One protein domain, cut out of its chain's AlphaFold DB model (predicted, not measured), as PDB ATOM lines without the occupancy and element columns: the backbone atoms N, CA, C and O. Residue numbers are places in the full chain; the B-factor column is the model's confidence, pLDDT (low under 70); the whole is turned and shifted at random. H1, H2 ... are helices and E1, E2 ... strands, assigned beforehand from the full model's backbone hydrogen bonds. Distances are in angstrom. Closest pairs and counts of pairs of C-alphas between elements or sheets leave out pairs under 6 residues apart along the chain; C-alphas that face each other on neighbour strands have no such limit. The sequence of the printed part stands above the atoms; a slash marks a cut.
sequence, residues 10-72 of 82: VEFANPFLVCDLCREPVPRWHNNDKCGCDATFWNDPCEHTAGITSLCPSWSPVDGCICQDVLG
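AT A GLANCE: This is residues 10 to 72 of the 82 residues of an uncharacterized protein of Streptomyces sp. BK161 (UniProt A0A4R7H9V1). With little regular structure, this is a loose string of loops with two small strand pairs, E1 with E4 and E2 with E3, along its middle and a short helix at each far end, H1 and H2. The 63 printed residues, under half in named elements, run E1, E2, H1, E3, E4, H2; the class is mixed, both sheets antiparallel. The radius of gyration of the C-alphas is 13.5 A, the spans 46 by 23 by 13 A.

IN THESE COORDINATES: Find C-alpha 17 at (2.081, 38.233, -12.973), where E1, residues 17 to 19, begins its 7.1 A. Next come E2, 28 to 30, 6.8 A; H1, 32 to 35, 4.7 A; E3, 42 to 44, 6.4 A; E4, 52 to 54, 6.9 A; and H2, 67 to 71, 5.7 A, ending at (4.167, 23.239, -22.978).

HOW THE PARTS SIT: Between E1 and E4, at 140 degrees, N 18 and O 53 are 2.9 A apart, within hydrogen-bond range. Between E2 and E3, at 137 degrees, look for N 30 and O 42, 2.9 A. H1 and H2 are apart. H2 has its O i to N i+4 pair within range; H1 is too short for one, but its O i to N i+3 pair is within range.

THE WHOLE: C-alphas 36 and 72 are farthest apart, 46.1 A. The printed part has no cut; E4 to H2 is a long link. Residue 39 is under pLDDT 70.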
ATOM      1  N   VAL A  10      -2.920  50.922 -11.221       93.44
ATOM      2  CA  VAL A  10      -3.348  50.345 -12.494       93.44
ATOM      3  C   VAL A  10      -3.365  48.834 -12.317       93.44
ATOM      4  O   VAL A  10      -2.327  48.227 -12.047       93.44
ATOM      5  N   GLU A  11      -4.550  48.247 -12.441       96.12
ATOM      6  CA  GLU A  11      -4.759  46.806 -12.313       96.12
ATOM      7  C   GLU A  11      -4.347  46.082 -13.591       96.12
ATOM      8  O   GLU A  11      -4.622  46.535 -14.706       96.12
ATOM      9  N   PHE A  12      -3.673  44.949 -13.427       95.25
ATOM     10  CA  PHE A  12      -3.285  44.108 -14.544       95.25
ATOM     11  C   PHE A  12      -4.396  43.123 -14.882       95.25
ATOM     12  O   PHE A  12      -4.983  42.493 -14.008       95.25
ATOM     13  N   ALA A  13      -4.644  42.945 -16.179       95.38
ATOM     14  CA  ALA A  13      -5.600  41.947 -16.642       95.38
ATOM     15  C   ALA A  13      -5.074  40.510 -16.466       95.38
ATOM     16  O   ALA A  13      -5.862  39.598 -16.244       95.38
ATOM     17  N   ASN A  14      -3.751  40.310 -16.563       95.31
ATOM     18  CA  ASN A  14      -3.113  39.005 -16.394       95.31
ATOM     19  C   ASN A  14      -2.904  38.705 -14.893       95.31
ATOM     20  O   ASN A  14      -2.061  39.356 -14.272       95.31
ATOM     21  N   PRO A  15      -3.599  37.709 -14.306       94.81
ATOM     22  CA  PRO A  15      -3.494  37.397 -12.881       94.81
ATOM     23  C   PRO A  15      -2.249  36.567 -12.528       94.81
ATOM     24  O   PRO A  15      -1.990  36.315 -11.356       94.81
ATOM     25  N   PHE A  16      -1.472  36.124 -13.522       95.56
ATOM     26  CA  PHE A  16      -0.301  35.259 -13.344       95.56
ATOM     27  C   PHE A  16       1.015  36.039 -13.295       95.56
ATOM     28  O   PHE A  16       2.086  35.479 -13.539       95.56
ATOM     29  N   LEU A  17       0.935  37.344 -13.059       97.19
ATOM     30  CA  LEU A  17       2.081  38.233 -12.973       97.19
ATOM     31  C   LEU A  17       2.706  38.190 -11.577       97.19
ATOM     32  O   LEU A  17       2.010  38.258 -10.565       97.19
ATOM     33  N   VAL A  18       4.034  38.106 -11.537       97.69
ATOM     34  CA  VAL A  18       4.834  38.116 -10.309       97.69
ATOM     35  C   VAL A  18       6.018  39.067 -10.431       97.69
ATOM     36  O   VAL A  18       6.520  39.328 -11.525       97.69
ATOM     37  N   CYS A  19       6.493  39.564  -9.294       97.75
ATOM     38  CA  CYS A  19       7.649  40.447  -9.222       97.75
ATOM     39  C   CYS A  19       8.932  39.681  -9.571       97.75
ATOM     40  O   CYS A  19       9.176  38.595  -9.042       97.75
ATOM     41  N   ASP A  20       9.795  40.258 -10.405       97.56
ATOM     42  CA  ASP A  20      11.054  39.608 -10.793       97.56
ATOM     43  C   ASP A  20      12.023  39.425  -9.621       97.56
ATOM     44  O   ASP A  20      12.820  38.489  -9.627       97.56
ATOM     45  N   LEU A  21      11.931  40.282  -8.599       97.31
ATOM     46  CA  LEU A  21      12.840  40.259  -7.455       97.31
ATOM     47  C   LEU A  21      12.409  39.263  -6.371       97.31
ATOM     48  O   LEU A  21      13.201  38.423  -5.959       97.31
ATOM     49  N   CYS A  22      11.163  39.355  -5.900       97.25
ATOM     50  CA  CYS A  22      10.683  38.543  -4.775       97.25
ATOM     51  C   CYS A  22       9.745  37.404  -5.170       97.25
ATOM     52  O   CYS A  22       9.374  36.619  -4.308       97.25
ATOM     53  N   ARG A  23       9.355  37.302  -6.448       96.81
ATOM     54  CA  ARG A  23       8.415  36.290  -6.968       96.81
ATOM     55  C   ARG A  23       6.999  36.342  -6.380       96.81
ATOM     56  O   ARG A  23       6.189  35.488  -6.721       96.81
ATOM     57  N   GLU A  24       6.681  37.355  -5.576       97.38
ATOM     58  CA  GLU A  24       5.329  37.579  -5.057       97.38
ATOM     59  C   GLU A  24       4.358  38.006  -6.172       97.38
ATOM     60  O   GLU A  24       4.791  38.688  -7.113       97.38
ATOM     61  N   PRO A  25       3.058  37.658  -6.076       97.56
ATOM     62  CA  PRO A  25       2.031  38.104  -7.014       97.56
ATOM     63  C   PRO A  25       1.966  39.626  -7.139       97.56
ATOM     64  O   PRO A  25       2.033  40.343  -6.142       97.56
ATOM     65  N   VAL A  26       1.781  40.110  -8.366       97.81
ATOM     66  CA  VAL A  26       1.642  41.538  -8.671       97.81
ATOM     67  C   VAL A  26       0.328  41.760  -9.421       97.81
ATOM     68  O   VAL A  26       0.316  41.759 -10.651       97.81
ATOM     69  N   PRO A  27      -0.802  41.942  -8.714       97.12
ATOM     70  CA  PRO A  27      -2.096  42.221  -9.345       97.12
ATOM     71  C   PRO A  27      -2.189  43.630  -9.947       97.12
ATOM     72  O   PRO A  27      -3.039  43.888 -10.800       97.12
ATOM     73  N   ARG A  28      -1.351  44.567  -9.497       96.25
ATOM     74  CA  ARG A  28      -1.380  45.969  -9.924       96.25
ATOM     75  C   ARG A  28      -0.040  46.651  -9.678       96.25
ATOM     76  O   ARG A  28       0.768  46.190  -8.874       96.25
ATOM     77  N   TRP A  29       0.166  47.788 -10.327       93.62
ATOM     78  CA  TRP A  29       1.296  48.673 -10.052       93.62
ATOM     79  C   TRP A  29       0.810  50.059  -9.652       93.62
ATOM     80  O   TRP A  29      -0.275  50.508 -10.043       93.62
ATOM     81  N   HIS A  30       1.603  50.729  -8.829       93.56
ATOM     82  CA  HIS A  30       1.303  52.063  -8.355       93.56
ATOM     83  C   HIS A  30       1.661  53.120  -9.411       93.56
ATOM     84  O   HIS A  30       2.802  53.205  -9.873       93.56
ATOM     85  N   ASN A  31       0.683  53.955  -9.768       87.12
ATOM     86  CA  ASN A  31       0.799  55.001 -10.778       87.12
ATOM     87  C   ASN A  31       1.079  56.363 -10.120       87.12
ATOM     88  O   ASN A  31       0.163  57.094  -9.729       87.12
ATOM     89  N   ASN A  32       2.363  56.716 -10.017       80.75
ATOM     90  CA  ASN A  32       2.782  57.963  -9.369       80.75
ATOM     91  C   ASN A  32       2.389  59.224 -10.139       80.75
ATOM     92  O   ASN A  32       2.018  60.211  -9.502       80.75
ATOM     93  N   ASP A  33       2.353  59.166 -11.475       80.44
ATOM     94  CA  ASP A  33       1.938  60.290 -12.327       80.44
ATOM     95  C   ASP A  33       0.507  60.754 -12.010       80.44
ATOM     96  O   ASP A  33       0.138  61.901 -12.266       80.44
ATOM     97  N   LYS A  34      -0.319  59.857 -11.459       80.38
ATOM     98  CA  LYS A  34      -1.699  60.134 -11.044       80.38
ATOM     99  C   LYS A  34      -1.884  60.233  -9.527       80.38
ATOM    100  O   LYS A  34      -2.818  60.902  -9.099       80.38
ATOM    101  N   CYS A  35      -1.019  59.606  -8.727       81.81
ATOM    102  CA  CYS A  35      -1.022  59.706  -7.260       81.81
ATOM    103  C   CYS A  35      -0.639  61.107  -6.761       81.81
ATOM    104  O   CYS A  35      -1.154  61.561  -5.741       81.81
ATOM    105  N   GLY A  36       0.289  61.786  -7.448       74.62
ATOM    106  CA  GLY A  36       0.870  63.039  -6.953       74.62
ATOM    107  C   GLY A  36       1.805  62.842  -5.754       74.62
ATOM    108  O   GLY A  36       2.008  63.761  -4.963       74.62
ATOM    109  N   CYS A  37       2.345  61.634  -5.586       75.38
ATOM    110  CA  CYS A  37       3.379  61.333  -4.610       75.38
ATOM    111  C   CYS A  37       4.759  61.294  -5.290       75.38
ATOM    112  O   CYS A  37       4.894  60.739  -6.373       75.38
ATOM    113  N   ASP A  38       5.787  61.849  -4.636       73.56
ATOM    114  CA  ASP A  38       7.166  61.945  -5.165       73.56
ATOM    115  C   ASP A  38       7.920  60.595  -5.221       73.56
ATOM    116  O   ASP A  38       9.145  60.555  -5.323       73.56
ATOM    117  N   ALA A  39       7.211  59.476  -5.084       69.38
ATOM    118  CA  ALA A  39       7.799  58.144  -5.068       69.38
ATOM    119  C   ALA A  39       8.010  57.601  -6.496       69.38
ATOM    120  O   ALA A  39       7.323  57.988  -7.442       69.38
ATOM    121  N   THR A  40       8.965  56.679  -6.662       77.62
ATOM    122  CA  THR A  40       9.155  55.903  -7.904       77.62
ATOM    123  C   THR A  40       8.024  54.895  -8.078       77.62
ATOM    124  O   THR A  40       7.350  54.585  -7.110       77.62
ATOM    125  N   PHE A  41       7.745  54.396  -9.288       87.12
ATOM    126  CA  PHE A  41       6.728  53.344  -9.489       87.12
ATOM    127  C   PHE A  41       7.091  52.060  -8.727       87.12
ATOM    128  O   PHE A  41       8.271  51.738  -8.568       87.12
ATOM    129  N   TRP A  42       6.081  51.321  -8.260       92.81
ATOM    130  CA  TRP A  42       6.286  50.045  -7.574       92.81
ATOM    131  C   TRP A  42       5.189  49.029  -7.871       92.81
ATOM    132  O   TRP A  42       4.051  49.379  -8.196       92.81
ATOM    133  N   ASN A  43       5.553  47.760  -7.715       95.69
ATOM    134  CA  ASN A  43       4.649  46.619  -7.776       95.69
ATOM    135  C   ASN A  43       3.918  46.472  -6.437       95.69
ATOM    136  O   ASN A  43       4.559  46.397  -5.395       95.69
ATOM    137  N   ASP A  44       2.590  46.421  -6.440       94.81
ATOM    138  CA  ASP A  44       1.791  46.185  -5.231       94.81
ATOM    139  C   ASP A  44       1.480  44.681  -5.119       94.81
ATOM    140  O   ASP A  44       1.167  44.079  -6.148       94.81
ATOM    141  N   PRO A  45       1.566  44.050  -3.931       94.69
ATOM    142  CA  PRO A  45       1.797  44.648  -2.609       94.69
ATOM    143  C   PRO A  45       3.268  44.656  -2.156       94.69
ATOM    144  O   PRO A  45       3.550  45.055  -1.033       94.69
ATOM    145  N   CYS A  46       4.211  44.168  -2.969       94.50
ATOM    146  CA  CYS A  46       5.596  43.971  -2.519       94.50
ATOM    147  C   CYS A  46       6.460  45.244  -2.498       94.50
ATOM    148  O   CYS A  46       7.598  45.192  -2.047       94.50
ATOM    149  N   GLU A  47       5.938  46.364  -2.997       93.94
ATOM    150  CA  GLU A  47       6.549  47.700  -2.991       93.94
ATOM    151  C   GLU A  47       7.946  47.780  -3.634       93.94
ATOM    152  O   GLU A  47       8.710  48.717  -3.412       93.94
ATOM    153  N   HIS A  48       8.274  46.831  -4.515       94.69
ATOM    154  CA  HIS A  48       9.522  46.844  -5.271       94.69
ATOM    155  C   HIS A  48       9.394  47.648  -6.570       94.69
ATOM    156  O   HIS A  48       8.469  47.441  -7.359       94.69
ATOM    157  N   THR A  49      10.389  48.489  -6.853       93.44
ATOM    158  CA  THR A  49      10.626  49.060  -8.188       93.44
ATOM    159  C   THR A  49      11.389  48.036  -9.034       93.44
ATOM    160  O   THR A  49      12.600  48.131  -9.221       93.44
ATOM    161  N   ALA A  50      10.685  46.999  -9.487       94.06
ATOM    162  CA  ALA A  50      11.249  45.880 -10.239       94.06
ATOM    163  C   ALA A  50      10.374  45.518 -11.447       94.06
ATOM    164  O   ALA A  50       9.207  45.905 -11.523       94.06
ATOM    165  N   GLY A  51      10.945  44.752 -12.379       94.94
ATOM    166  CA  GLY A  51      10.196  44.153 -13.479       94.94
ATOM    167  C   GLY A  51       9.131  43.161 -13.000       94.94
ATOM    168  O   GLY A  51       9.068  42.785 -11.820       94.94
ATOM    169  N   ILE A  52       8.276  42.764 -13.936       96.12
ATOM    170  CA  ILE A  52       7.217  41.783 -13.731       96.12
ATOM    171  C   ILE A  52       7.368  40.722 -14.815       96.12
ATOM    172  O   ILE A  52       7.511  41.049 -15.994       96.12
ATOM    173  N   THR A  53       7.246  39.461 -14.428       95.88
ATOM    174  CA  THR A  53       7.181  38.342 -15.366       95.88
ATOM    175  C   THR A  53       5.944  37.500 -15.109       95.88
ATOM    176  O   THR A  53       5.388  37.496 -14.009       95.88
ATOM    177  N   SER A  54       5.493  36.783 -16.134       94.81
ATOM    178  CA  SER A  54       4.364  35.871 -15.995       94.81
ATOM    179  C   SER A  54       4.845  34.476 -15.607       94.81
ATOM    180  O   SER A  54       5.814  33.964 -16.160       94.81
ATOM    181  N   LEU A  55       4.140  33.845 -14.669       91.56
ATOM    182  CA  LEU A  55       4.266  32.409 -14.407       91.56
ATOM    183  C   LEU A  55       3.636  31.563 -15.519       91.56
ATOM    184  O   LEU A  55       3.945  30.380 -15.634       91.56
ATOM    185  N   CYS A  56       2.764  32.162 -16.329       90.88
ATOM    186  CA  CYS A  56       2.157  31.507 -17.472       90.88
ATOM    187  C   CYS A  56       3.012  31.730 -18.723       90.88
ATOM    188  O   CYS A  56       3.234  32.882 -19.098       90.88
ATOM    189  N   PRO A  57       3.451  30.657 -19.411       86.50
ATOM    190  CA  PRO A  57       4.190  30.759 -20.673       86.50
ATOM    191  C   PRO A  57       3.425  31.535 -21.749       86.50
ATOM    192  O   PRO A  57       4.022  32.207 -22.585       86.50
ATOM    193  N   SER A  58       2.096  31.432 -21.720       87.69
ATOM    194  CA  SER A  58       1.172  32.226 -22.517       87.69
ATOM    195  C   SER A  58      -0.131  32.421 -21.746       87.69
ATOM    196  O   SER A  58      -0.541  31.558 -20.964       87.69
ATOM    197  N   TRP A  59      -0.772  33.566 -21.959       92.12
ATOM    198  CA  TRP A  59      -2.027  33.931 -21.318       92.12
ATOM    199  C   TRP A  59      -2.896  34.766 -22.259       92.12
ATOM    200  O   TRP A  59      -2.388  35.656 -22.946       92.12
ATOM    201  N   SER A  60      -4.207  34.523 -22.234       91.12
ATOM    202  CA  SER A  60      -5.214  35.398 -22.835       91.12
ATOM    203  C   SER A  60      -6.294  35.759 -21.803       91.12
ATOM    204  O   SER A  60      -6.560  34.979 -20.885       91.12
ATOM    205  N   PRO A  61      -6.963  36.919 -21.938       89.62
ATOM    206  CA  PRO A  61      -8.056  37.302 -21.043       89.62
ATOM    207  C   PRO A  61      -9.292  36.399 -21.153       89.62
ATOM    208  O   PRO A  61     -10.159  36.471 -20.288       89.62
ATOM    209  N   VAL A  62      -9.391  35.585 -22.208       90.94
ATOM    210  CA  VAL A  62     -10.540  34.705 -22.466       90.94
ATOM    211  C   VAL A  62     -10.242  33.279 -22.015       90.94
ATOM    212  O   VAL A  62     -11.034  32.683 -21.292       90.94
ATOM    213  N   ASP A  63      -9.083  32.756 -22.406       87.06
ATOM    214  CA  ASP A  63      -8.707  31.349 -22.228       87.06
ATOM    215  C   ASP A  63      -7.915  31.120 -20.934       87.06
ATOM    216  O   ASP A  63      -7.702  29.988 -20.505       87.06
ATOM    217  N   GLY A  64      -7.473  32.198 -20.282       89.31
ATOM    218  CA  GLY A  64      -6.638  32.119 -19.096       89.31
ATOM    219  C   GLY A  64      -5.224  31.648 -19.430       89.31
ATOM    220  O   GLY A  64      -4.636  32.049 -20.434       89.31
ATOM    221  N   CYS A  65      -4.632  30.869 -18.525       89.94
ATOM    222  CA  CYS A  65      -3.271  30.367 -18.679       89.94
ATOM    223  C   CYS A  65      -3.230  29.205 -19.671       89.94
ATOM    224  O   CYS A  65      -3.777  28.136 -19.402       89.94
ATOM    225  N   ILE A  66      -2.518  29.381 -20.779       85.44
ATOM    226  CA  ILE A  66      -2.492  28.419 -21.883       85.44
ATOM    227  C   ILE A  66      -1.286  27.474 -21.743       85.44
ATOM    228  O   ILE A  66      -0.491  27.285 -22.662       85.44
ATOM    229  N   CYS A  67      -1.094  26.914 -20.544       79.06
ATOM    230  CA  CYS A  67       0.052  26.047 -20.254       79.06
ATOM    231  C   CYS A  67       0.065  24.791 -21.125       79.06
ATOM    232  O   CYS A  67       1.111  24.446 -21.662       79.06
ATOM    233  N   GLN A  68      -1.081  24.118 -21.265       76.06
ATOM    234  CA  GLN A  68      -1.160  22.847 -21.988       76.06
ATOM    235  C   GLN A  68      -0.881  23.012 -23.483       76.06
ATOM    236  O   GLN A  68      -0.139  22.209 -24.039       76.06
ATOM    237  N   ASP A  69      -1.390  24.070 -24.120       72.75
ATOM    238  CA  ASP A  69      -1.182  24.241 -25.564       72.75
ATOM    239  C   ASP A  69       0.257  24.655 -25.899       72.75
ATOM    240  O   ASP A  69       0.741  24.373 -26.994       72.75
ATOM    241  N   VAL A  70       0.961  25.313 -24.967       72.94
ATOM    242  CA  VAL A  70       2.334  25.799 -25.188       72.94
ATOM    243  C   VAL A  70       3.396  24.807 -24.722       72.94
ATOM    244  O   VAL A  70       4.419  24.652 -25.387       72.94
ATOM    245  N   LEU A  71       3.188  24.152 -23.581       76.06
ATOM    246  CA  LEU A  71       4.167  23.239 -22.978       76.06
ATOM    247  C   LEU A  71       3.842  21.759 -23.215       76.06
ATOM    248  O   LEU A  71       4.680  20.905 -22.925       76.06
ATOM    249  N   GLY A  72       2.654  21.449 -23.735       71.19
ATOM    250  CA  GLY A  72       2.117  20.093 -23.770       71.19
ATOM    251  C   GLY A  72       1.550  19.652 -22.416       71.19
ATOM    252  O   GLY A  72       1.562  20.386 -21.424       71.19
TER     253      GLY A  72